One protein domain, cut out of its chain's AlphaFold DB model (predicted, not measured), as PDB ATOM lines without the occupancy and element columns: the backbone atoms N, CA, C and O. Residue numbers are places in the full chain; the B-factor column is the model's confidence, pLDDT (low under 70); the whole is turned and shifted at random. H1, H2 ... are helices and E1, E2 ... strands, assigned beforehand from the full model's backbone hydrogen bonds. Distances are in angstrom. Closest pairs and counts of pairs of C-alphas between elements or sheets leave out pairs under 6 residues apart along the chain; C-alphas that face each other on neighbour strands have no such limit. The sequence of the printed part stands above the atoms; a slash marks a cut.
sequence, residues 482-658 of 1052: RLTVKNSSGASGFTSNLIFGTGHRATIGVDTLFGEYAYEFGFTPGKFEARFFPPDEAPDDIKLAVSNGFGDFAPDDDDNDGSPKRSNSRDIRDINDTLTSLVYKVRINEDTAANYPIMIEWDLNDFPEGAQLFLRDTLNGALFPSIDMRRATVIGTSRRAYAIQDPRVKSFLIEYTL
ATOM      1  N   ARG A 482     169.199 208.781 150.549       78.50
ATOM      2  CA  ARG A 482     168.293 208.614 151.685       78.50
ATOM      3  C   ARG A 482     167.250 209.726 151.739       78.50
ATOM      4  O   ARG A 482     167.572 210.908 151.847       78.50
ATOM      5  N   LEU A 483     165.986 209.321 151.790       83.94
ATOM      6  CA  LEU A 483     164.849 210.181 152.097       83.94
ATOM      7  C   LEU A 483     164.326 209.866 153.488       83.94
ATOM      8  O   LEU A 483     164.019 208.717 153.816       83.94
ATOM      9  N   THR A 484     164.149 210.903 154.290       88.94
ATOM     10  CA  THR A 484     163.492 210.803 155.590       88.94
ATOM     11  C   THR A 484     162.129 211.472 155.491       88.94
ATOM     12  O   THR A 484     162.041 212.678 155.274       88.94
ATOM     13  N   VAL A 485     161.063 210.685 155.634       91.00
ATOM     14  CA  VAL A 485     159.671 211.153 155.639       91.00
ATOM     15  C   VAL A 485     159.164 211.116 157.074       91.00
ATOM     16  O   VAL A 485     159.321 210.107 157.761       91.00
ATOM     17  N   LYS A 486     158.565 212.206 157.544       91.62
ATOM     18  CA  LYS A 486     158.195 212.380 158.948       91.62
ATOM     19  C   LYS A 486     156.854 213.089 159.092       91.62
ATOM     20  O   LYS A 486     156.628 214.091 158.423       91.62
ATOM     21  N   ASN A 487     155.981 212.605 159.972       91.25
ATOM     22  CA  ASN A 487     154.731 213.295 160.313       91.25
ATOM     23  C   ASN A 487     154.897 214.235 161.524       91.25
ATOM     24  O   ASN A 487     155.945 214.251 162.177       91.25
ATOM     25  N   SER A 488     153.867 215.024 161.837       88.00
ATOM     26  CA  SER A 488     153.880 215.955 162.978       88.00
ATOM     27  C   SER A 488     153.390 215.340 164.301       88.00
ATOM     28  O   SER A 488     153.306 216.038 165.310       88.00
ATOM     29  N   SER A 489     153.099 214.033 164.337       82.88
ATOM     30  CA  SER A 489     152.555 213.358 165.525       82.88
ATOM     31  C   SER A 489     153.605 213.149 166.629       82.88
ATOM     32  O   SER A 489     154.609 212.467 166.432       82.88
ATOM     33  N   GLY A 490     153.321 213.634 167.842       74.06
ATOM     34  CA  GLY A 490     154.191 213.492 169.020       74.06
ATOM     35  C   GLY A 490     155.328 214.524 169.087       74.06
ATOM     36  O   GLY A 490     155.492 215.349 168.196       74.06
ATOM     37  N   ALA A 491     156.139 214.489 170.156       69.56
ATOM     38  CA  ALA A 491     157.179 215.501 170.416       69.56
ATOM     39  C   ALA A 491     158.282 215.562 169.340       69.56
ATOM     40  O   ALA A 491     158.919 216.597 169.158       69.56
ATOM     41  N   SER A 492     158.510 214.454 168.632       70.88
ATOM     42  CA  SER A 492     159.566 214.322 167.631       70.88
ATOM     43  C   SER A 492     159.093 213.780 166.285       70.88
ATOM     44  O   SER A 492     159.965 213.547 165.458       70.88
ATOM     45  N   GLY A 493     157.787 213.596 166.044       80.06
ATOM     46  CA  GLY A 493     157.247 212.956 164.832       80.06
ATOM     47  C   GLY A 493     157.582 211.462 164.714       80.06
ATOM     48  O   GLY A 493     158.628 211.007 165.184       80.06
ATOM     49  N   PHE A 494     156.728 210.687 164.048       85.81
ATOM     50  CA  PHE A 494     157.088 209.352 163.571       85.81
ATOM     51  C   PHE A 494     157.811 209.465 162.227       85.81
ATOM     52  O   PHE A 494     157.469 210.308 161.401       85.81
ATOM     53  N   THR A 495     158.813 208.610 162.011       85.12
ATOM     54  CA  THR A 495     159.730 208.711 160.869       85.12
ATOM     55  C   THR A 495     159.773 207.405 160.086       85.12
ATOM     56  O   THR A 495     159.940 206.337 160.672       85.12
ATOM     57  N   SER A 496     159.722 207.504 158.761       85.19
ATOM     58  CA  SER A 496     160.064 206.434 157.829       85.19
ATOM     59  C   SER A 496     161.261 206.862 156.974       85.19
ATOM     60  O   SER A 496     161.378 208.021 156.583       85.19
ATOM     61  N   ASN A 497     162.191 205.940 156.730       81.12
ATOM     62  CA  ASN A 497     163.397 206.193 155.941       81.12
ATOM     63  C   ASN A 497     163.366 205.291 154.713       81.12
ATOM     64  O   ASN A 497     163.247 204.075 154.881       81.12
ATOM     65  N   LEU A 498     163.525 205.897 153.543       79.56
ATOM     66  CA  LEU A 498     163.514 205.264 152.231       79.56
ATOM     67  C   LEU A 498     164.884 205.472 151.576       79.56
ATOM     68  O   LEU A 498     165.424 206.575 151.676       79.56
ATOM     69  N   ILE A 499     165.446 204.451 150.930       75.19
ATOM     70  CA  ILE A 499     166.727 204.549 150.219       75.19
ATOM     71  C   ILE A 499     166.490 204.221 148.747       75.19
ATOM     72  O   ILE A 499     165.765 203.287 148.425       75.19
ATOM     73  N   PHE A 500     167.049 205.019 147.838       72.44
ATOM     74  CA  PHE A 500     166.884 204.799 146.404       72.44
ATOM     75  C   PHE A 500     168.175 205.082 145.624       72.44
ATOM     76  O   PHE A 500     168.997 205.884 146.060       72.44
ATOM     77  N   GLY A 501     168.388 204.416 144.486       68.69
ATOM     78  CA  GLY A 501     169.548 204.625 143.615       68.69
ATOM     79  C   GLY A 501     169.194 204.554 142.128       68.69
ATOM     80  O   GLY A 501     168.019 204.620 141.755       68.69
ATOM     81  N   THR A 502     170.217 204.460 141.273       64.88
ATOM     82  CA  THR A 502     170.077 204.224 139.827       64.88
ATOM     83  C   THR A 502     171.211 203.341 139.338       64.88
ATOM     84  O   THR A 502     172.371 203.743 139.415       64.88
ATOM     85  N   GLY A 503     170.903 202.130 138.876       60.09
ATOM     86  CA  GLY A 503     171.902 201.149 138.448       60.09
ATOM     87  C   GLY A 503     171.747 200.759 136.981       60.09
ATOM     88  O   GLY A 503     170.663 200.831 136.409       60.09
ATOM     89  N   HIS A 504     172.836 200.309 136.361       56.25
ATOM     90  CA  HIS A 504     172.787 199.633 135.063       56.25
ATOM     91  C   HIS A 504     172.109 198.257 135.211       56.25
ATOM     92  O   HIS A 504     172.448 197.519 136.138       56.25
ATOM     93  N   ARG A 505     171.185 197.899 134.298       61.50
ATOM     94  CA  ARG A 505     170.412 196.621 134.284       61.50
ATOM     95  C   ARG A 505     169.382 196.468 135.397       61.50
ATOM     96  O   ARG A 505     169.043 195.360 135.807       61.50
ATOM     97  N   ALA A 506     168.941 197.590 135.913       62.66
ATOM     98  CA  ALA A 506     168.091 197.653 137.066       62.66
ATOM     99  C   ALA A 506     166.609 197.680 136.579       62.66
ATOM    100  O   ALA A 506     166.324 198.186 135.491       62.66
ATOM    101  N   THR A 507     165.669 197.049 137.295       67.62
ATOM    102  CA  THR A 507     164.270 196.879 136.837       67.62
ATOM    103  C   THR A 507     163.295 197.898 137.446       67.62
ATOM    104  O   THR A 507     163.591 198.578 138.408       67.62
ATOM    105  N   ILE A 508     162.082 198.035 136.908       69.38
ATOM    106  CA  ILE A 508     161.040 198.909 137.496       69.38
ATOM    107  C   ILE A 508     160.192 198.209 138.588       69.38
ATOM    108  O   ILE A 508     159.200 198.781 139.045       69.38
ATOM    109  N   GLY A 509     160.549 196.970 138.956       73.94
ATOM    110  CA  GLY A 509     159.887 196.124 139.959       73.94
ATOM    111  C   GLY A 509     160.813 195.792 141.133       73.94
ATOM    112  O   GLY A 509     161.634 196.619 141.483       73.94
ATOM    113  N   VAL A 510     160.676 194.607 141.738       77.69
ATOM    114  CA  VAL A 510     161.591 194.120 142.792       77.69
ATOM    115  C   VAL A 510     162.778 193.393 142.166       77.69
ATOM    116  O   VAL A 510     162.571 192.438 141.413       77.69
ATOM    117  N   ASP A 511     164.000 193.777 142.538       76.56
ATOM    118  CA  ASP A 511     165.229 193.035 142.219       76.56
ATOM    119  C   ASP A 511     165.984 192.607 143.485       76.56
ATOM    120  O   ASP A 511     166.573 193.398 144.228       76.56
ATOM    121  N   THR A 512     166.026 191.296 143.704       74.19
ATOM    122  CA  THR A 512     166.699 190.691 144.855       74.19
ATOM    123  C   THR A 512     168.219 190.852 144.813       74.19
ATOM    124  O   THR A 512     168.853 190.814 145.868       74.19
ATOM    125  N   LEU A 513     168.829 191.088 143.643       74.38
ATOM    126  CA  LEU A 513     170.272 191.332 143.520       74.38
ATOM    127  C   LEU A 513     170.686 192.719 144.016       74.38
ATOM    128  O   LEU A 513     171.846 192.906 144.370       74.38
ATOM    129  N   PHE A 514     169.759 193.669 144.098       71.62
ATOM    130  CA  PHE A 514     169.965 194.956 144.769       71.62
ATOM    131  C   PHE A 514     169.393 194.967 146.188       71.62
ATOM    132  O   PHE A 514     169.314 196.015 146.827       71.62
ATOM    133  N   GLY A 515     168.993 193.798 146.687       71.56
ATOM    134  CA  GLY A 515     168.434 193.651 148.015       71.56
ATOM    135  C   GLY A 515     167.060 194.281 148.141       71.56
ATOM    136  O   GLY A 515     166.804 194.874 149.168       71.56
ATOM    137  N   GLU A 516     166.176 194.184 147.153       75.69
ATOM    138  CA  GLU A 516     164.781 194.604 147.319       75.69
ATOM    139  C   GLU A 516     163.862 193.424 147.655       75.69
ATOM    140  O   GLU A 516     164.134 192.272 147.303       75.69
ATOM    141  N   TYR A 517     162.735 193.712 148.305       76.69
ATOM    142  CA  TYR A 517     161.669 192.745 148.552       76.69
ATOM    143  C   TYR A 517     160.279 193.368 148.406       76.69
ATOM    144  O   TYR A 517     160.060 194.550 148.682       76.69
ATOM    145  N   ALA A 518     159.317 192.541 148.005       82.00
ATOM    146  CA  ALA A 518     157.905 192.902 148.010       82.00
ATOM    147  C   ALA A 518     157.326 192.743 149.422       82.00
ATOM    148  O   ALA A 518     157.540 191.718 150.072       82.00
ATOM    149  N   TYR A 519     156.545 193.718 149.890       79.62
ATOM    150  CA  TYR A 519     155.810 193.564 151.143       79.62
ATOM    151  C   TYR A 519     154.668 192.555 150.975       79.62
ATOM    152  O   TYR A 519     153.797 192.718 150.122       79.62
ATOM    153  N   GLU A 520     154.613 191.545 151.844       81.38
ATOM    154  CA  GLU A 520     153.513 190.567 151.842       81.38
ATOM    155  C   GLU A 520     152.178 191.190 152.281       81.38
ATOM    156  O   GLU A 520     151.117 190.816 151.785       81.38
ATOM    157  N   PHE A 521     152.224 192.184 153.175       83.00
ATOM    158  CA  PHE A 521     151.049 192.816 153.780       83.00
ATOM    159  C   PHE A 521     151.005 194.323 153.511       83.00
ATOM    160  O   PHE A 521     152.045 194.972 153.384       83.00
ATOM    161  N   GLY A 522     149.797 194.895 153.472       84.19
ATOM    162  CA  GLY A 522     149.570 196.338 153.335       84.19
ATOM    163  C   GLY A 522     150.085 197.168 154.522       84.19
ATOM    164  O   GLY A 522     150.782 196.666 155.407       84.19
ATOM    165  N   PHE A 523     149.771 198.465 154.540       86.56
ATOM    166  CA  PHE A 523     150.159 199.347 155.645       86.56
ATOM    167  C   PHE A 523     149.533 198.916 156.975       86.56
ATOM    168  O   PHE A 523     148.355 198.559 157.027       86.56
ATOM    169  N   THR A 524     150.306 198.992 158.062       81.44
ATOM    170  CA  THR A 524     149.786 198.674 159.396       81.44
ATOM    171  C   THR A 524     148.848 199.792 159.873       81.44
ATOM    172  O   THR A 524     149.275 200.949 159.936       81.44
ATOM    173  N   PRO A 525     147.594 199.494 160.266       79.88
ATOM    174  CA  PRO A 525     146.688 200.504 160.806       79.88
ATOM    175  C   PRO A 525     147.275 201.205 162.041       79.88
ATOM    176  O   PRO A 525     147.808 200.554 162.940       79.88
ATOM    177  N   GLY A 526     147.173 202.535 162.093       76.12
ATOM    178  CA  GLY A 526     147.634 203.341 163.231       76.12
ATOM    179  C   GLY A 526     149.153 203.525 163.347       76.12
ATOM    180  O   GLY A 526     149.605 204.149 164.308       76.12
ATOM    181  N   LYS A 527     149.951 203.023 162.395       82.44
ATOM    182  CA  LYS A 527     151.391 203.304 162.306       82.44
ATOM    183  C   LYS A 527     151.694 204.172 161.092       82.44
ATOM    184  O   LYS A 527     151.232 203.890 159.989       82.44
ATOM    185  N   PHE A 528     152.521 205.194 161.305       86.38
ATOM    186  CA  PHE A 528     153.038 206.014 160.219       86.38
ATOM    187  C   PHE A 528     154.095 205.238 159.433       86.38
ATOM    188  O   PHE A 528     155.140 204.863 159.969       86.38
ATOM    189  N   GLU A 529     153.817 205.016 158.153       86.19
ATOM    190  CA  GLU A 529     154.682 204.284 157.236       86.19
ATOM    191  C   GLU A 529     154.745 205.010 155.887       86.19
ATOM    192  O   GLU A 529     153.769 205.618 155.444       86.19
ATOM    193  N   ALA A 530     155.894 204.917 155.220       88.44
ATOM    194  CA  ALA A 530     156.085 205.310 153.831       88.44
ATOM    195  C   ALA A 530     156.711 204.122 153.093       88.44
ATOM    196  O   ALA A 530     157.544 203.425 153.673       88.44
ATOM    197  N   ARG A 531     156.296 203.873 151.848       87.69
ATOM    198  CA  ARG A 531     156.823 202.782 151.007       87.69
ATOM    199  C   ARG A 531     156.951 203.232 149.556       87.69
ATOM    200  O   ARG A 531     156.197 204.112 149.115       87.69
ATOM    201  N   PHE A 532     157.865 202.602 148.822       87.06
ATOM    202  CA  PHE A 532     157.952 202.755 147.375       87.06
ATOM    203  C   PHE A 532     156.876 201.933 146.671       87.06
ATOM    204  O   PHE A 532     156.494 200.845 147.107       87.06
ATOM    205  N   PHE A 533     156.379 202.489 145.573       88.50
ATOM    206  CA  PHE A 533     155.456 201.842 144.652       88.50
ATOM    207  C   PHE A 533     155.935 202.086 143.219       88.50
ATOM    208  O   PHE A 533     156.562 203.118 142.956       88.50
ATOM    209  N   PRO A 534     155.605 201.194 142.270       84.88
ATOM    210  CA  PRO A 534     155.805 201.494 140.862       84.88
ATOM    211  C   PRO A 534     155.023 202.760 140.468       84.88
ATOM    212  O   PRO A 534     153.938 203.009 141.021       84.88
ATOM    213  N   PRO A 535     155.550 203.575 139.536       78.69
ATOM    214  CA  PRO A 535     154.817 204.705 138.973       78.69
ATOM    215  C   PRO A 535     153.542 204.229 138.259       78.69
ATOM    216  O   PRO A 535     153.400 203.051 137.924       78.69
ATOM    217  N   ASP A 536     152.583 205.132 138.049       77.94
ATOM    218  CA  ASP A 536     151.261 204.757 137.525       77.94
ATOM    219  C   ASP A 536     151.329 204.224 136.083       77.94
ATOM    220  O   ASP A 536     150.502 203.399 135.686       77.94
ATOM    221  N   GLU A 537     152.360 204.626 135.339       72.94
ATOM    222  CA  GLU A 537     152.667 204.190 133.978       72.94
ATOM    223  C   GLU A 537     153.339 202.804 133.903       72.94
ATOM    224  O   GLU A 537     153.528 202.284 132.802       72.94
ATOM    225  N   ALA A 538     153.710 202.191 135.036       76.88
ATOM    226  CA  ALA A 538     154.339 200.870 135.044       76.88
ATOM    227  C   ALA A 538     153.382 199.768 134.530       76.88
ATOM    228  O   ALA A 538     152.164 199.873 134.740       76.88
ATOM    229  N   PRO A 539     153.908 198.691 133.907       83.31
ATOM    230  CA  PRO A 539     153.128 197.522 133.502       83.31
ATOM    231  C   PRO A 539     152.298 196.918 134.647       83.31
ATOM    232  O   PRO A 539     152.689 196.952 135.819       83.31
ATOM    233  N   ASP A 540     151.121 196.382 134.318       85.88
ATOM    234  CA  ASP A 540     150.159 195.888 135.312       85.88
ATOM    235  C   ASP A 540     150.658 194.661 136.082       85.88
ATOM    236  O   ASP A 540     150.395 194.544 137.277       85.88
ATOM    237  N   ASP A 541     151.419 193.780 135.438       86.94
ATOM    238  CA  ASP A 541     152.047 192.614 136.063       86.94
ATOM    239  C   ASP A 541     153.026 193.014 137.177       86.94
ATOM    240  O   ASP A 541     152.986 192.446 138.270       86.94
ATOM    241  N   ILE A 542     153.828 194.057 136.953       84.19
ATOM    242  CA  ILE A 542     154.730 194.606 137.972       84.19
ATOM    243  C   ILE A 542     153.932 195.230 139.118       84.19
ATOM    244  O   ILE A 542     154.197 194.937 140.282       84.19
ATOM    245  N   LYS A 543     152.908 196.043 138.822       86.19
ATOM    246  CA  LYS A 543     152.057 196.647 139.865       86.19
ATOM    247  C   LYS A 543     151.341 195.593 140.716       86.19
ATOM    248  O   LYS A 543     151.166 195.805 141.915       86.19
ATOM    249  N   LEU A 544     150.949 194.464 140.122       87.25
ATOM    250  CA  LEU A 544     150.347 193.335 140.834       87.25
ATOM    251  C   LEU A 544     151.360 192.619 141.737       87.25
ATOM    252  O   LEU A 544     151.030 192.312 142.885       87.25
ATOM    253  N   ALA A 545     152.590 192.409 141.257       83.94
ATOM    254  CA  ALA A 545     153.656 191.752 142.013       83.94
ATOM    255  C   ALA A 545     154.068 192.521 143.285       83.94
ATOM    256  O   ALA A 545     154.481 191.905 144.264       83.94
ATOM    257  N   VAL A 546     153.913 193.851 143.299       87.06
ATOM    258  CA  VAL A 546     154.225 194.722 144.451       87.06
ATOM    259  C   VAL A 546     153.024 195.557 144.906       87.06
ATOM    260  O   VAL A 546     153.140 196.738 145.236       87.06
ATOM    261  N   SER A 547     151.843 194.939 144.946       87.25
ATOM    262  CA  SER A 547     150.576 195.603 145.301       87.25
ATOM    263  C   SER A 547     150.579 196.310 146.669       87.25
ATOM    264  O   SER A 547     149.887 197.314 146.841       87.25
ATOM    265  N   ASN A 548     151.401 195.845 147.615       88.19
ATOM    266  CA  ASN A 548     151.574 196.434 148.949       88.19
ATOM    267  C   ASN A 548     152.828 197.324 149.084       88.19
ATOM    268  O   ASN A 548     153.196 197.728 150.195       88.19
ATOM    269  N   GLY A 549     153.472 197.634 147.961       85.38
ATOM    270  CA  GLY A 549     154.751 198.326 147.894       85.38
ATOM    271  C   GLY A 549     155.937 197.378 148.044       85.38
ATOM    272  O   GLY A 549     155.791 196.179 148.299       85.38
ATOM    273  N   PHE A 550     157.127 197.940 147.892       79.69
ATOM    274  CA  PHE A 550     158.399 197.239 148.047       79.69
ATOM    275  C   PHE A 550     159.369 198.069 148.895       79.69
ATOM    276  O   PHE A 550     159.127 199.256 149.154       79.69
ATOM    277  N   GLY A 551     160.422 197.423 149.386       74.00
ATOM    278  CA  GLY A 551     161.453 198.063 150.197       74.00
ATOM    279  C   GLY A 551     162.753 197.268 150.257       74.00
ATOM    280  O   GLY A 551     162.923 196.272 149.558       74.00
ATOM    281  N   ASP A 552     163.643 197.715 151.137       67.50
ATOM    282  CA  ASP A 552     165.034 197.263 151.238       67.50
ATOM    283  C   ASP A 552     165.182 196.016 152.130       67.50
ATOM    284  O   ASP A 552     164.869 196.037 153.324       67.50
ATOM    285  N   PHE A 553     165.672 194.921 151.558       59.75
ATOM    286  CA  PHE A 553     165.884 193.607 152.163       59.75
ATOM    287  C   PHE A 553     166.841 193.699 153.354       59.75
ATOM    288  O   PHE A 553     167.921 194.279 153.261       59.75
ATOM    289  N   ALA A 554     166.464 193.103 154.482       56.03
ATOM    290  CA  ALA A 554     167.260 193.076 155.707       56.03
ATOM    291  C   ALA A 554     167.340 191.631 156.228       56.03
ATOM    292  O   ALA A 554     166.445 191.198 156.954       56.03
ATOM    293  N   PRO A 555     168.356 190.850 155.824       48.25
ATOM    294  CA  PRO A 555     168.469 189.446 156.223       48.25
ATOM    295  C   PRO A 555     169.345 189.199 157.462       48.25
ATOM    296  O   PRO A 555     169.559 188.041 157.809       48.25
ATOM    297  N   ASP A 556     169.864 190.236 158.123       46.81
ATOM    298  CA  ASP A 556     170.922 190.103 159.131       46.81
ATOM    299  C   ASP A 556     170.581 190.895 160.414       46.81
ATOM    300  O   ASP A 556     170.661 192.118 160.447       46.81
ATOM    301  N   ASP A 557     170.185 190.181 161.468       41.66
ATOM    302  CA  ASP A 557     170.310 190.604 162.872       41.66
ATOM    303  C   ASP A 557     171.327 189.657 163.540       41.66
ATOM    304  O   ASP A 557     170.979 188.794 164.345       41.66
ATOM    305  N   ASP A 558     172.592 189.724 163.111       44.28
ATOM    306  CA  ASP A 558     173.695 188.911 163.642       44.28
ATOM    307  C   ASP A 558     174.200 189.403 165.021       44.28
ATOM    308  O   ASP A 558     175.087 188.774 165.604       44.28
ATOM    309  N   ASP A 559     173.694 190.518 165.565       43.66
ATOM    310  CA  ASP A 559     174.068 191.053 166.890       43.66
ATOM    311  C   ASP A 559     172.958 191.024 167.943       43.66
ATOM    312  O   ASP A 559     173.258 191.244 169.121       43.66
ATOM    313  N   ASN A 560     171.729 190.645 167.579       41.41
ATOM    314  CA  ASN A 560     170.617 190.438 168.508       41.41
ATOM    315  C   ASN A 560     170.350 191.689 169.379       41.41
ATOM    316  O   ASN A 560     169.867 191.585 170.511       41.41
ATOM    317  N   ASP A 561     170.722 192.876 168.881       44.94
ATOM    318  CA  ASP A 561     170.650 194.150 169.605       44.94
ATOM    319  C   ASP A 561     169.368 194.938 169.284       44.94
ATOM    320  O   ASP A 561     169.111 196.001 169.857       44.94
ATOM    321  N   GLY A 562     168.527 194.385 168.401       37.00
ATOM    322  CA  GLY A 562     167.264 194.980 167.980       37.00
ATOM    323  C   GLY A 562     167.430 196.186 167.055       37.00
ATOM    324  O   GLY A 562     166.447 196.896 166.808       37.00
ATOM    325  N   SER A 563     168.634 196.445 166.536       35.00
ATOM    326  CA  SER A 563     168.863 197.462 165.518       35.00
ATOM    327  C   SER A 563     168.644 196.869 164.114       35.00
ATOM    328  O   SER A 563     169.218 195.844 163.756       35.00
ATOM    329  N   PRO A 564     167.785 197.469 163.268       37.09
ATOM    330  CA  PRO A 564     167.585 196.970 161.914       37.09
ATOM    331  C   PRO A 564     168.837 197.248 161.074       37.09
ATOM    332  O   PRO A 564     169.048 198.391 160.649       37.09
ATOM    333  N   LYS A 565     169.642 196.219 160.780       47.78
ATOM    334  CA  LYS A 565     170.674 196.308 159.738       47.78
ATOM    335  C   LYS A 565     169.993 196.251 158.382       47.78
ATOM    336  O   LYS A 565     169.709 195.208 157.804       47.78
ATOM    337  N   ARG A 566     169.661 197.442 157.908       48.78
ATOM    338  CA  ARG A 566     169.185 197.677 156.550       48.78
ATOM    339  C   ARG A 566     170.314 197.281 155.603       48.78
ATOM    340  O   ARG A 566     171.442 197.734 155.811       48.78
ATOM    341  N   SER A 567     170.041 196.480 154.572       48.72
ATOM    342  CA  SER A 567     170.948 196.514 153.427       48.72
ATOM    343  C   SER A 567     170.955 197.949 152.899       48.72
ATOM    344  O   SER A 567     169.941 198.651 152.976       48.72
ATOM    345  N   ASN A 568     172.086 198.408 152.368       52.81
ATOM    346  CA  ASN A 568     172.092 199.616 151.547       52.81
ATOM    347  C   ASN A 568     171.479 199.265 150.186       52.81
ATOM    348  O   ASN A 568     172.138 199.429 149.158       52.81
ATOM    349  N   SER A 569     170.267 198.702 150.196       50.38
ATOM    350  CA  SER A 569     169.472 198.502 149.001       50.38
ATOM    351  C   SER A 569     169.154 199.865 148.425       50.38
ATOM    352  O   SER A 569     169.038 200.877 149.122       50.38
ATOM    353  N   ARG A 570     169.184 199.907 147.109       63.44
ATOM    354  CA  ARG A 570     169.205 201.128 146.334       63.44
ATOM    355  C   ARG A 570     168.271 200.841 145.183       63.44
ATOM    356  O   ARG A 570     168.633 200.020 144.349       63.44
ATOM    357  N   ASP A 571     167.105 201.496 145.188       59.50
ATOM    358  CA  ASP A 571     166.118 201.455 144.096       59.50
ATOM    359  C   ASP A 571     166.832 201.455 142.737       59.50
ATOM    360  O   ASP A 571     167.887 202.058 142.536       59.50
ATOM    361  N   ILE A 572     166.265 200.703 141.824       55.88
ATOM    362  CA  ILE A 572     166.956 199.956 140.797       55.88
ATOM    363  C   ILE A 572     166.425 200.339 139.429       55.88
ATOM    364  O   ILE A 572     166.230 199.481 138.587       55.88
ATOM    365  N   ARG A 573     166.122 201.599 139.151       64.31
ATOM    366  CA  ARG A 573     165.671 201.922 137.788       64.31
ATOM    367  C   ARG A 573     166.855 202.018 136.832       64.31
ATOM    368  O   ARG A 573     167.892 202.583 137.191       64.31
ATOM    369  N   ASP A 574     166.698 201.446 135.632       60.72
ATOM    370  CA  ASP A 574     167.756 201.399 134.620       60.72
ATOM    371  C   ASP A 574     168.191 202.811 134.226       60.72
ATOM    372  O   ASP A 574     167.467 203.565 133.574       60.72
ATOM    373  N   ILE A 575     169.424 203.148 134.580       56.03
ATOM    374  CA  ILE A 575     170.079 204.391 134.177       56.03
ATOM    375  C   ILE A 575     170.186 204.543 132.649       56.03
ATOM    376  O   ILE A 575     170.242 205.667 132.126       56.03
ATOM    377  N   ASN A 576     170.177 203.415 131.930       50.84
ATOM    378  CA  ASN A 576     170.228 203.361 130.476       50.84
ATOM    379  C   ASN A 576     168.860 203.480 129.799       50.84
ATOM    380  O   ASN A 576     168.828 203.533 128.563       50.84
ATOM    381  N   ASP A 577     167.757 203.612 130.551       56.06
ATOM    382  CA  ASP A 577     166.525 204.180 130.000       56.06
ATOM    383  C   ASP A 577     166.790 205.660 129.691       56.06
ATOM    384  O   ASP A 577     166.551 206.598 130.464       56.06
ATOM    385  N   THR A 578     167.418 205.850 128.532       48.00
ATOM    386  CA  THR A 578     167.965 207.121 128.074       48.00
ATOM    387  C   THR A 578     166.906 208.090 127.570       48.00
ATOM    388  O   THR A 578     167.216 209.231 127.212       48.00
ATOM    389  N   LEU A 579     165.637 207.677 127.633       47.94
ATOM    390  CA  LEU A 579     164.524 208.392 127.043       47.94
ATOM    391  C   LEU A 579     163.665 209.131 128.088       47.94
ATOM    392  O   LEU A 579     162.898 210.021 127.723       47.94
ATOM    393  N   THR A 580     163.795 208.849 129.388       57.81
ATOM    394  CA  THR A 580     162.935 209.477 130.411       57.81
ATOM    395  C   THR A 580     163.654 209.860 131.709       57.81
ATOM    396  O   THR A 580     164.823 209.525 131.912       57.81
ATOM    397  N   SER A 581     162.973 210.659 132.537       67.25
ATOM    398  CA  SER A 581     163.337 210.940 133.929       67.25
ATOM    399  C   SER A 581     162.877 209.780 134.808       67.25
ATOM    400  O   SER A 581     161.816 209.205 134.567       67.25
ATOM    401  N   LEU A 582     163.642 209.450 135.842       74.06
ATOM    402  CA  LEU A 582     163.282 208.383 136.765       74.06
ATOM    403  C   LEU A 582     162.272 208.910 137.782       74.06
ATOM    404  O   LEU A 582     162.541 209.869 138.504       74.06
ATOM    405  N   VAL A 583     161.097 208.282 137.826       77.50
ATOM    406  CA  VAL A 583     159.987 208.696 138.692       77.50
ATOM    407  C   VAL A 583     159.809 207.696 139.826       77.50
ATOM    408  O   VAL A 583     159.438 206.547 139.599       77.50
ATOM    409  N   TYR A 584     160.028 208.160 141.052       82.50
ATOM    410  CA  TYR A 584     159.847 207.397 142.282       82.50
ATOM    411  C   TYR A 584     158.507 207.777 142.891       82.50
ATOM    412  O   TYR A 584     158.292 208.937 143.253       82.50
ATOM    413  N   LYS A 585     157.602 206.805 143.021       87.94
ATOM    414  CA  LYS A 585     156.319 207.013 143.688       87.94
ATOM    415  C   LYS A 585     156.404 206.570 145.137       87.94
ATOM    416  O   LYS A 585     156.643 205.401 145.428       87.94
ATOM    417  N   VAL A 586     156.141 207.506 146.043       90.88
ATOM    418  CA  VAL A 586     156.053 207.239 147.480       90.88
ATOM    419  C   VAL A 586     154.603 207.379 147.913       90.88
ATOM    420  O   VAL A 586     153.951 208.387 147.622       90.88
ATOM    421  N   ARG A 587     154.087 206.372 148.621       92.25
ATOM    422  CA  ARG A 587     152.794 206.460 149.317       92.25
ATOM    423  C   ARG A 587     153.031 206.460 150.819       92.25
ATOM    424  O   ARG A 587     153.923 205.763 151.302       92.25
ATOM    425  N   ILE A 588     152.219 207.234 151.530       91.56
ATOM    426  CA  ILE A 588     152.257 207.360 152.987       91.56
ATOM    427  C   ILE A 588     150.941 206.883 153.599       91.56
ATOM    428  O   ILE A 588     149.873 207.111 153.030       91.56
ATOM    429  N   ASN A 589     151.025 206.255 154.771       88.81
ATOM    430  CA  ASN A 589     149.865 205.906 155.585       88.81
ATOM    431  C   ASN A 589     149.722 206.893 156.749       88.81
ATOM    432  O   ASN A 589     150.345 206.727 157.796       88.81
ATOM    433  N   GLU A 590     148.937 207.949 156.539       84.06
ATOM    434  CA  GLU A 590     148.552 208.896 157.585       84.06
ATOM    435  C   GLU A 590     147.079 209.250 157.407       84.06
ATOM    436  O   GLU A 590     146.717 209.868 156.409       84.06
ATOM    437  N   ASP A 591     146.234 208.895 158.368       73.12
ATOM    438  CA  ASP A 591     144.781 209.067 158.258       73.12
ATOM    439  C   ASP A 591     144.278 210.347 158.942       73.12
ATOM    440  O   ASP A 591     143.155 210.789 158.690       73.12
ATOM    441  N   THR A 592     145.103 210.997 159.772       83.25
ATOM    442  CA  THR A 592     144.669 212.144 160.581       83.25
ATOM    443  C   THR A 592     145.230 213.453 160.034       83.25
ATOM    444  O   THR A 592     146.437 213.680 160.034       83.25
ATOM    445  N   ALA A 593     144.356 214.384 159.639       84.94
ATOM    446  CA  ALA A 593     144.774 215.710 159.164       84.94
ATOM    447  C   ALA A 593     145.593 216.509 160.203       84.94
ATOM    448  O   ALA A 593     146.403 217.348 159.827       84.94
ATOM    449  N   ALA A 594     145.425 216.220 161.501       85.88
ATOM    450  CA  ALA A 594     146.191 216.829 162.592       85.88
ATOM    451  C   ALA A 594     147.684 216.447 162.603       85.88
ATOM    452  O   ALA A 594     148.478 217.147 163.221       85.88
ATOM    453  N   ASN A 595     148.064 215.370 161.907       88.88
ATOM    454  CA  ASN A 595     149.441 214.875 161.832       88.88
ATOM    455  C   ASN A 595     150.223 215.452 160.633       88.88
ATOM    456  O   ASN A 595     151.330 214.998 160.329       88.88
ATOM    457  N   TYR A 596     149.664 216.468 159.967       91.25
ATOM    458  CA  TYR A 596     150.360 217.314 158.998       91.25
ATOM    459  C   TYR A 596     150.980 218.535 159.717       91.25
ATOM    460  O   TYR A 596     150.485 218.941 160.773       91.25
ATOM    461  N   PRO A 597     152.071 219.130 159.202       91.81
ATOM    462  CA  PRO A 597     152.709 218.836 157.920       91.81
ATOM    463  C   PRO A 597     153.517 217.536 157.911       91.81
ATOM    464  O   PRO A 597     154.133 217.161 158.908       91.81
ATOM    465  N   ILE A 598     153.556 216.887 156.745       93.38
ATOM    466  CA  ILE A 598     154.522 215.822 156.466       93.38
ATOM    467  C   ILE A 598     155.820 216.477 155.987       93.38
ATOM    468  O   ILE A 598     155.835 217.183 154.979       93.38
ATOM    469  N   MET A 599     156.905 216.251 156.717       92.38
ATOM    470  CA  MET A 599     158.247 216.728 156.399       92.38
ATOM    471  C   MET A 599     159.000 215.680 155.585       92.38
ATOM    472  O   MET A 599     159.028 214.505 155.951       92.38
ATOM    473  N   ILE A 600     159.637 216.117 154.501       93.62
ATOM    474  CA  ILE A 600     160.516 215.295 153.667       93.62
ATOM    475  C   ILE A 600     161.907 215.918 153.714       93.62
ATOM    476  O   ILE A 600     162.049 217.102 153.413       93.62
ATOM    477  N   GLU A 601     162.913 215.136 154.096       93.12
ATOM    478  CA  GLU A 601     164.304 215.572 154.269       93.12
ATOM    479  C   GLU A 601     165.259 214.712 153.424       93.12
ATOM    480  O   GLU A 601     165.076 213.497 153.330       93.12
ATOM    481  N   TRP A 602     166.289 215.334 152.842       90.56
ATOM    482  CA  TRP A 602     167.338 214.672 152.044       90.56
ATOM    483  C   TRP A 602     168.683 215.409 152.142       90.56
ATOM    484  O   TRP A 602     168.747 216.548 152.624       90.56
ATOM    485  N   ASP A 603     169.764 214.772 151.685       86.19
ATOM    486  CA  ASP A 603     171.110 215.349 151.597       86.19
ATOM    487  C   ASP A 603     171.520 215.549 150.129       86.19
ATOM    488  O   ASP A 603     171.386 214.647 149.311       86.19
ATOM    489  N   LEU A 604     172.002 216.742 149.769       82.19
ATOM    490  CA  LEU A 604     172.443 217.042 148.404       82.19
ATOM    491  C   LEU A 604     173.748 216.351 148.001       82.19
ATOM    492  O   LEU A 604     174.000 216.250 146.802       82.19
ATOM    493  N   ASN A 605     174.557 215.894 148.958       79.31
ATOM    494  CA  ASN A 605     175.781 215.147 148.668       79.31
ATOM    495  C   ASN A 605     175.495 213.739 148.130       79.31
ATOM    496  O   ASN A 605     176.370 213.152 147.502       79.31
ATOM    497  N   ASP A 606     174.285 213.225 148.355       72.81
ATOM    498  CA  ASP A 606     173.862 211.919 147.846       72.81
ATOM    499  C   ASP A 606     173.489 211.977 146.353       72.81
ATOM    500  O   ASP A 606     173.259 210.944 145.734       72.81
ATOM    501  N   PHE A 607     173.422 213.175 145.758       74.25
ATOM    502  CA  PHE A 607     173.076 213.368 144.352       74.25
ATOM    503  C   PHE A 607     174.276 213.896 143.549       74.25
ATOM    504  O   PHE A 607     174.900 214.875 143.975       74.25
ATOM    505  N   PRO A 608     174.534 213.381 142.331       67.62
ATOM    506  CA  PRO A 608     175.592 213.883 141.455       67.62
ATOM    507  C   PRO A 608     175.486 215.383 141.198       67.62
ATOM    508  O   PRO A 608     174.388 215.932 141.058       67.62
ATOM    509  N   GLU A 609     176.621 216.066 141.082       63.78
ATOM    510  CA  GLU A 609     176.637 217.483 140.724       63.78
ATOM    511  C   GLU A 609     175.973 217.695 139.348       63.78
ATOM    512  O   GLU A 609     176.273 217.010 138.373       63.78
ATOM    513  N   GLY A 610     175.013 218.623 139.268       59.34
ATOM    514  CA  GLY A 610     174.249 218.895 138.043       59.34
ATOM    515  C   GLY A 610     173.014 218.013 137.808       59.34
ATOM    516  O   GLY A 610     172.216 218.354 136.935       59.34
ATOM    517  N   ALA A 611     172.791 216.946 138.589       70.94
ATOM    518  CA  ALA A 611     171.541 216.177 138.519       70.94
ATOM    519  C   ALA A 611     170.333 217.048 138.890       70.94
ATOM    520  O   ALA A 611     170.396 217.825 139.849       70.94
ATOM    521  N   GLN A 612     169.236 216.919 138.150       69.44
ATOM    522  CA  GLN A 612     168.005 217.671 138.380       69.44
ATOM    523  C   GLN A 612     167.047 216.860 139.255       69.44
ATOM    524  O   GLN A 612     166.773 215.696 138.971       69.44
ATOM    525  N   LEU A 613     166.553 217.490 140.323       79.62
ATOM    526  CA  LEU A 613     165.844 216.832 141.418       79.62
ATOM    527  C   LEU A 613     164.542 217.582 141.694       79.62
ATOM    528  O   LEU A 613     164.593 218.728 142.145       79.62
ATOM    529  N   PHE A 614     163.395 216.959 141.438       78.56
ATOM    530  CA  PHE A 614     162.100 217.599 141.652       78.56
ATOM    531  C   PHE A 614     161.167 216.767 142.517       78.56
ATOM    532  O   PHE A 614     161.107 215.546 142.407       78.56
ATOM    533  N   LEU A 615     160.406 217.458 143.358       84.12
ATOM    534  CA  LEU A 615     159.389 216.875 144.219       84.12
ATOM    535  C   LEU A 615     158.030 217.501 143.896       84.12
ATOM    536  O   LEU A 615     157.889 218.722 143.928       84.12
ATOM    537  N   ARG A 616     157.034 216.672 143.573       78.50
ATOM    538  CA  ARG A 616     155.687 217.113 143.165       78.50
ATOM    539  C   ARG A 616     154.601 216.143 143.619       78.50
ATOM    540  O   ARG A 616     154.884 215.004 143.986       78.50
ATOM    541  N   ASP A 617     153.347 216.578 143.588       79.69
ATOM    542  CA  ASP A 617     152.211 215.681 143.804       79.69
ATOM    543  C   ASP A 617     151.937 214.771 142.586       79.69
ATOM    544  O   ASP A 617     152.519 214.914 141.503       79.69
ATOM    545  N   THR A 618     151.014 213.823 142.768       76.44
ATOM    546  CA  THR A 618     150.546 212.899 141.722       76.44
ATOM    547  C   THR A 618     149.591 213.530 140.704       76.44
ATOM    548  O   THR A 618     149.212 212.873 139.741       76.44
ATOM    549  N   LEU A 619     149.209 214.796 140.878       67.06
ATOM    550  CA  LEU A 619     148.365 215.581 139.971       67.06
ATOM    551  C   LEU A 619     149.180 216.654 139.223       67.06
ATOM    552  O   LEU A 619     148.637 217.680 138.817       67.06
ATOM    553  N   ASN A 620     150.483 216.414 139.031       59.00
ATOM    554  CA  ASN A 620     151.411 217.294 138.306       59.00
ATOM    555  C   ASN A 620     151.510 218.723 138.871       59.00
ATOM    556  O   ASN A 620     151.700 219.682 138.128       59.00
ATOM    557  N   GLY A 621     151.438 218.864 140.193       54.91
ATOM    558  CA  GLY A 621     151.683 220.116 140.905       54.91
ATOM    559  C   GLY A 621     150.428 220.925 141.252       54.91
ATOM    560  O   GLY A 621     150.530 222.111 141.569       54.91
ATOM    561  N   ALA A 622     149.244 220.313 141.156       63.19
ATOM    562  CA  ALA A 622     147.957 220.960 141.413       63.19
ATOM    563  C   ALA A 622     147.628 221.140 142.911       63.19
ATOM    564  O   ALA A 622     146.917 222.075 143.276       63.19
ATOM    565  N   LEU A 623     148.111 220.245 143.775       70.62
ATOM    566  CA  LEU A 623     147.976 220.301 145.236       70.62
ATOM    567  C   LEU A 623     149.148 221.050 145.876       70.62
ATOM    568  O   LEU A 623     148.946 221.783 146.842       70.62
ATOM    569  N   PHE A 624     150.361 220.902 145.338       78.12
ATOM    570  CA  PHE A 624     151.491 221.767 145.672       78.12
ATOM    571  C   PHE A 624     152.465 221.896 144.490       78.12
ATOM    572  O   PHE A 624     152.655 220.931 143.753       78.12
ATOM    573  N   PRO A 625     153.104 223.066 144.295       67.88
ATOM    574  CA  PRO A 625     153.951 223.309 143.130       67.88
ATOM    575  C   PRO A 625     155.163 222.373 143.104       67.88
ATOM    576  O   PRO A 625     155.673 221.986 144.150       67.88
ATOM    577  N   SER A 626     155.663 222.059 141.907       69.56
ATOM    578  CA  SER A 626     156.907 221.297 141.760       69.56
ATOM    579  C   SER A 626     158.075 222.034 142.424       69.56
ATOM    580  O   SER A 626     158.317 223.213 142.150       69.56
ATOM    581  N   ILE A 627     158.789 221.342 143.308       79.50
ATOM    582  CA  ILE A 627     159.879 221.885 144.117       79.50
ATOM    583  C   ILE A 627     161.208 221.388 143.568       79.50
ATOM    584  O   ILE A 627     161.447 220.184 143.545       79.50
ATOM    585  N   ASP A 628     162.100 222.310 143.200       81.31
ATOM    586  CA  ASP A 628     163.512 221.991 142.967       81.31
ATOM    587  C   ASP A 628     164.164 221.635 144.307       81.31
ATOM    588  O   ASP A 628     164.373 222.489 145.178       81.31
ATOM    589  N   MET A 629     164.495 220.359 144.477       86.38
ATOM    590  CA  MET A 629     165.023 219.826 145.724       86.38
ATOM    591  C   MET A 629     166.396 220.420 146.094       86.38
ATOM    592  O   MET A 629     166.776 220.398 147.266       86.38
ATOM    593  N   ARG A 630     167.145 221.009 145.147       83.19
ATOM    594  CA  ARG A 630     168.412 221.715 145.438       83.19
ATOM    595  C   ARG A 630     168.195 223.103 146.027       83.19
ATOM    596  O   ARG A 630     169.022 223.579 146.812       83.19
ATOM    597  N   ARG A 631     167.080 223.736 145.659       83.25
ATOM    598  CA  ARG A 631     166.678 225.090 146.073       83.25
ATOM    599  C   ARG A 631     165.616 225.097 147.177       83.25
ATOM    600  O   ARG A 631     165.127 226.163 147.537       83.25
ATOM    601  N   ALA A 632     165.263 223.925 147.703       88.00
ATOM    602  CA  ALA A 632     164.333 223.781 148.817       88.00
ATOM    603  C   ALA A 632     164.889 224.373 150.128       88.00
ATOM    604  O   ALA A 632     166.012 224.880 150.192       88.00
ATOM    605  N   THR A 633     164.097 224.288 151.198       93.12
ATOM    606  CA  THR A 633     164.433 224.876 152.501       93.12
ATOM    607  C   THR A 633     165.735 224.296 153.043       93.12
ATOM    608  O   THR A 633     165.889 223.079 153.157       93.12
ATOM    609  N   VAL A 634     166.679 225.167 153.394       93.12
ATOM    610  CA  VAL A 634     167.979 224.782 153.955       93.12
ATOM    611  C   VAL A 634     167.813 224.431 155.433       93.12
ATOM    612  O   VAL A 634     167.386 225.271 156.219       93.12
ATOM    613  N   ILE A 635     168.175 223.201 155.810       92.00
ATOM    614  CA  ILE A 635     168.123 222.710 157.206       92.00
ATOM    615  C   ILE A 635     169.491 222.238 157.733       92.00
ATOM    616  O   ILE A 635     169.605 221.761 158.858       92.00
ATOM    617  N   GLY A 636     170.541 222.361 156.920       89.12
ATOM    618  CA  GLY A 636     171.927 222.031 157.251       89.12
ATOM    619  C   GLY A 636     172.861 222.396 156.093       89.12
ATOM    620  O   GLY A 636     172.410 222.970 155.103       89.12
ATOM    621  N   THR A 637     174.150 222.048 156.188       85.38
ATOM    622  CA  THR A 637     175.165 222.389 155.167       85.38
ATOM    623  C   THR A 637     174.770 221.889 153.772       85.38
ATOM    624  O   THR A 637     174.612 222.677 152.841       85.38
ATOM    625  N   SER A 638     174.519 220.586 153.642       83.31
ATOM    626  CA  SER A 638     174.052 219.933 152.410       83.31
ATOM    627  C   SER A 638     172.598 219.458 152.500       83.31
ATOM    628  O   SER A 638     171.990 219.132 151.484       83.31
ATOM    629  N   ARG A 639     172.001 219.472 153.698       91.69
ATOM    630  CA  ARG A 639     170.638 218.980 153.935       91.69
ATOM    631  C   ARG A 639     169.567 219.979 153.502       91.69
ATOM    632  O   ARG A 639     169.696 221.196 153.701       91.69
ATOM    633  N   ARG A 640     168.490 219.453 152.929       93.75
ATOM    634  CA  ARG A 640     167.327 220.203 152.436       93.75
ATOM    635  C   ARG A 640     166.035 219.541 152.903       93.75
ATOM    636  O   ARG A 640     166.027 218.348 153.204       93.75
ATOM    637  N   ALA A 641     164.963 220.325 152.977       94.31
ATOM    638  CA  ALA A 641     163.652 219.822 153.359       94.31
ATOM    639  C   ALA A 641     162.486 220.537 152.669       94.31
ATOM    640  O   ALA A 641     162.577 221.708 152.283       94.31
ATOM    641  N   TYR A 642     161.358 219.833 152.587       94.00
ATOM    642  CA  TYR A 642     160.073 220.375 152.157       94.00
ATOM    643  C   TYR A 642     158.931 219.903 153.065       94.00
ATOM    644  O   TYR A 642     158.918 218.757 153.513       94.00
ATOM    645  N   ALA A 643     157.982 220.802 153.335       93.00
ATOM    646  CA  ALA A 643     156.845 220.573 154.221       93.00
ATOM    647  C   ALA A 643     155.544 220.498 153.414       93.00
ATOM    648  O   ALA A 643     155.077 221.508 152.883       93.00
ATOM    649  N   ILE A 644     154.931 219.318 153.349       92.50
ATOM    650  CA  ILE A 644     153.615 219.128 152.738       92.50
ATOM    651  C   ILE A 644     152.549 219.476 153.777       92.50
ATOM    652  O   ILE A 644     152.376 218.759 154.761       92.50
ATOM    653  N   GLN A 645     151.836 220.580 153.552       89.94
ATOM    654  CA  GLN A 645     150.811 221.102 154.468       89.94
ATOM    655  C   GLN A 645     149.414 220.515 154.213       89.94
ATOM    656  O   GLN A 645     148.600 220.443 155.127       89.94
ATOM    657  N   ASP A 646     149.116 220.123 152.971       89.75
ATOM    658  CA  ASP A 646     147.772 219.702 152.571       89.75
ATOM    659  C   ASP A 646     147.500 218.233 152.959       89.75
ATOM    660  O   ASP A 646     148.137 217.329 152.405       89.75
ATOM    661  N   PRO A 647     146.524 217.958 153.850       89.62
ATOM    662  CA  PRO A 647     146.215 216.606 154.305       89.62
ATOM    663  C   PRO A 647     145.645 215.686 153.217       89.62
ATOM    664  O   PRO A 647     145.576 214.472 153.424       89.62
ATOM    665  N   ARG A 648     145.245 216.224 152.054       88.06
ATOM    666  CA  ARG A 648     144.796 215.439 150.890       88.06
ATOM    667  C   ARG A 648     145.947 214.715 150.192       88.06
ATOM    668  O   ARG A 648     145.712 213.754 149.464       88.06
ATOM    669  N   VAL A 649     147.188 215.147 150.406       87.75
ATOM    670  CA  VAL A 649     148.368 214.527 149.798       87.75
ATOM    671  C   VAL A 649     148.734 213.260 150.576       87.75
ATOM    672  O   VAL A 649     149.311 213.333 151.660       87.75
ATOM    673  N   LYS A 650     148.401 212.089 150.016       90.44
ATOM    674  CA  LYS A 650     148.774 210.748 150.530       90.44
ATOM    675  C   LYS A 650     149.874 210.061 149.716       90.44
ATOM    676  O   LYS A 650     150.322 208.962 150.037       90.44
ATOM    677  N   SER A 651     150.310 210.708 148.644       91.12
ATOM    678  CA  SER A 651     151.385 210.237 147.785       91.12
ATOM    679  C   SER A 651     152.047 211.412 147.091       91.12
ATOM    680  O   SER A 651     151.384 212.397 146.770       91.12
ATOM    681  N   PHE A 652     153.335 211.281 146.817       90.12
ATOM    682  CA  PHE A 652     154.099 212.249 146.043       90.12
ATOM    683  C   PHE A 652     155.060 211.516 145.110       90.12
ATOM    684  O   PHE A 652     155.315 210.316 145.258       90.12
ATOM    685  N   LEU A 653     155.551 212.252 144.121       84.69
ATOM    686  CA  LEU A 653     156.499 211.779 143.132       84.69
ATOM    687  C   LEU A 653     157.818 212.520 143.322       84.69
ATOM    688  O   LEU A 653     157.834 213.743 143.496       84.69
ATOM    689  N   ILE A 654     158.910 211.768 143.271       84.31
ATOM    690  CA  ILE A 654     160.252 212.318 143.117       84.31
ATOM    691  C   ILE A 654     160.668 212.048 141.688       84.31
ATOM    692  O   ILE A 654     160.676 210.907 141.233       84.31
ATOM    693  N   GLU A 655     160.992 213.115 140.986       77.81
ATOM    694  CA  GLU A 655     161.485 213.060 139.630       77.81
ATOM    695  C   GLU A 655     162.984 213.329 139.663       77.81
ATOM    696  O   GLU A 655     163.447 214.439 139.943       77.81
ATOM    697  N   TYR A 656     163.737 212.266 139.425       76.31
ATOM    698  CA  TYR A 656     165.182 212.275 139.358       76.31
ATOM    699  C   TYR A 656     165.599 212.229 137.896       76.31
ATOM    700  O   TYR A 656     165.347 211.257 137.183       76.31
ATOM    701  N   THR A 657     166.247 213.288 137.434       69.12
ATOM    702  CA  THR A 657     166.843 213.305 136.102       69.12
ATOM    703  C   THR A 657     168.340 213.417 136.272       69.12
ATOM    704  O   THR A 657     168.859 214.438 136.732       69.12
ATOM    705  N   LEU A 658     169.044 212.363 135.874       64.94
ATOM    706  CA  LEU A 658     170.488 212.434 135.717       64.94
ATOM    707  C   LEU A 658     170.837 213.588 134.775       64.94
ATOM    708  O   LEU A 658     170.072 213.862 133.846       64.94
TER     709      LEU A 658
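Overview. This is residues 482 to 658 of the 1052 residues of the protein "T9SS type A sorting domain-containing protein" of Ignavibacteria bacterium (UniProt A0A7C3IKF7). Two twisted antiparallel sheets, E2 E1 E7 E9 and E4 E6 E10 E8, form a sandwich amid long loops, with the small sheet E3 E5 by E2 and E4 and helix H1 farthest out. Expect little regular structure, 61 of 177 printed residues, mostly strand. It is compact: radius of gyration of the C-alphas 16.1 A, spans 43 by 38 by 35 A.

Along the chain. Find E1, residues 482 to 486, from C-alpha 482 at (168.293, 208.614, 151.685); then E2, residues 495 to 500; E3, residues 516 to 518; E4, residues 529 to 533; H1, residues 540 to 545; E5, residues 550 to 552; E6, residues 582 to 589, 23.2 A from first to last C-alpha; E7, residues 598 to 603; E8, residues 612 to 617; E9, residues 639 to 644; and E10, residues 651 to 657, which ends with C-alpha 657 at (166.843, 213.305, 136.102).

Arrangement. The sandwich's facing parts are 10.3 A centre to centre. Within hydrogen-bond range are N 484 and O 601 of E1 and E7, 2.9 A, and N 584 and O 654 of E6 and E10, 2.8 A. In H1 every O i to N i+4 pair is within range.

Size, cuts and confidence. The printed part has no cut. Look at the long link E5 to E6, where residues 558 to 563 stand free: 51 printed residues have pLDDT under 70, among them residues 553 to 581.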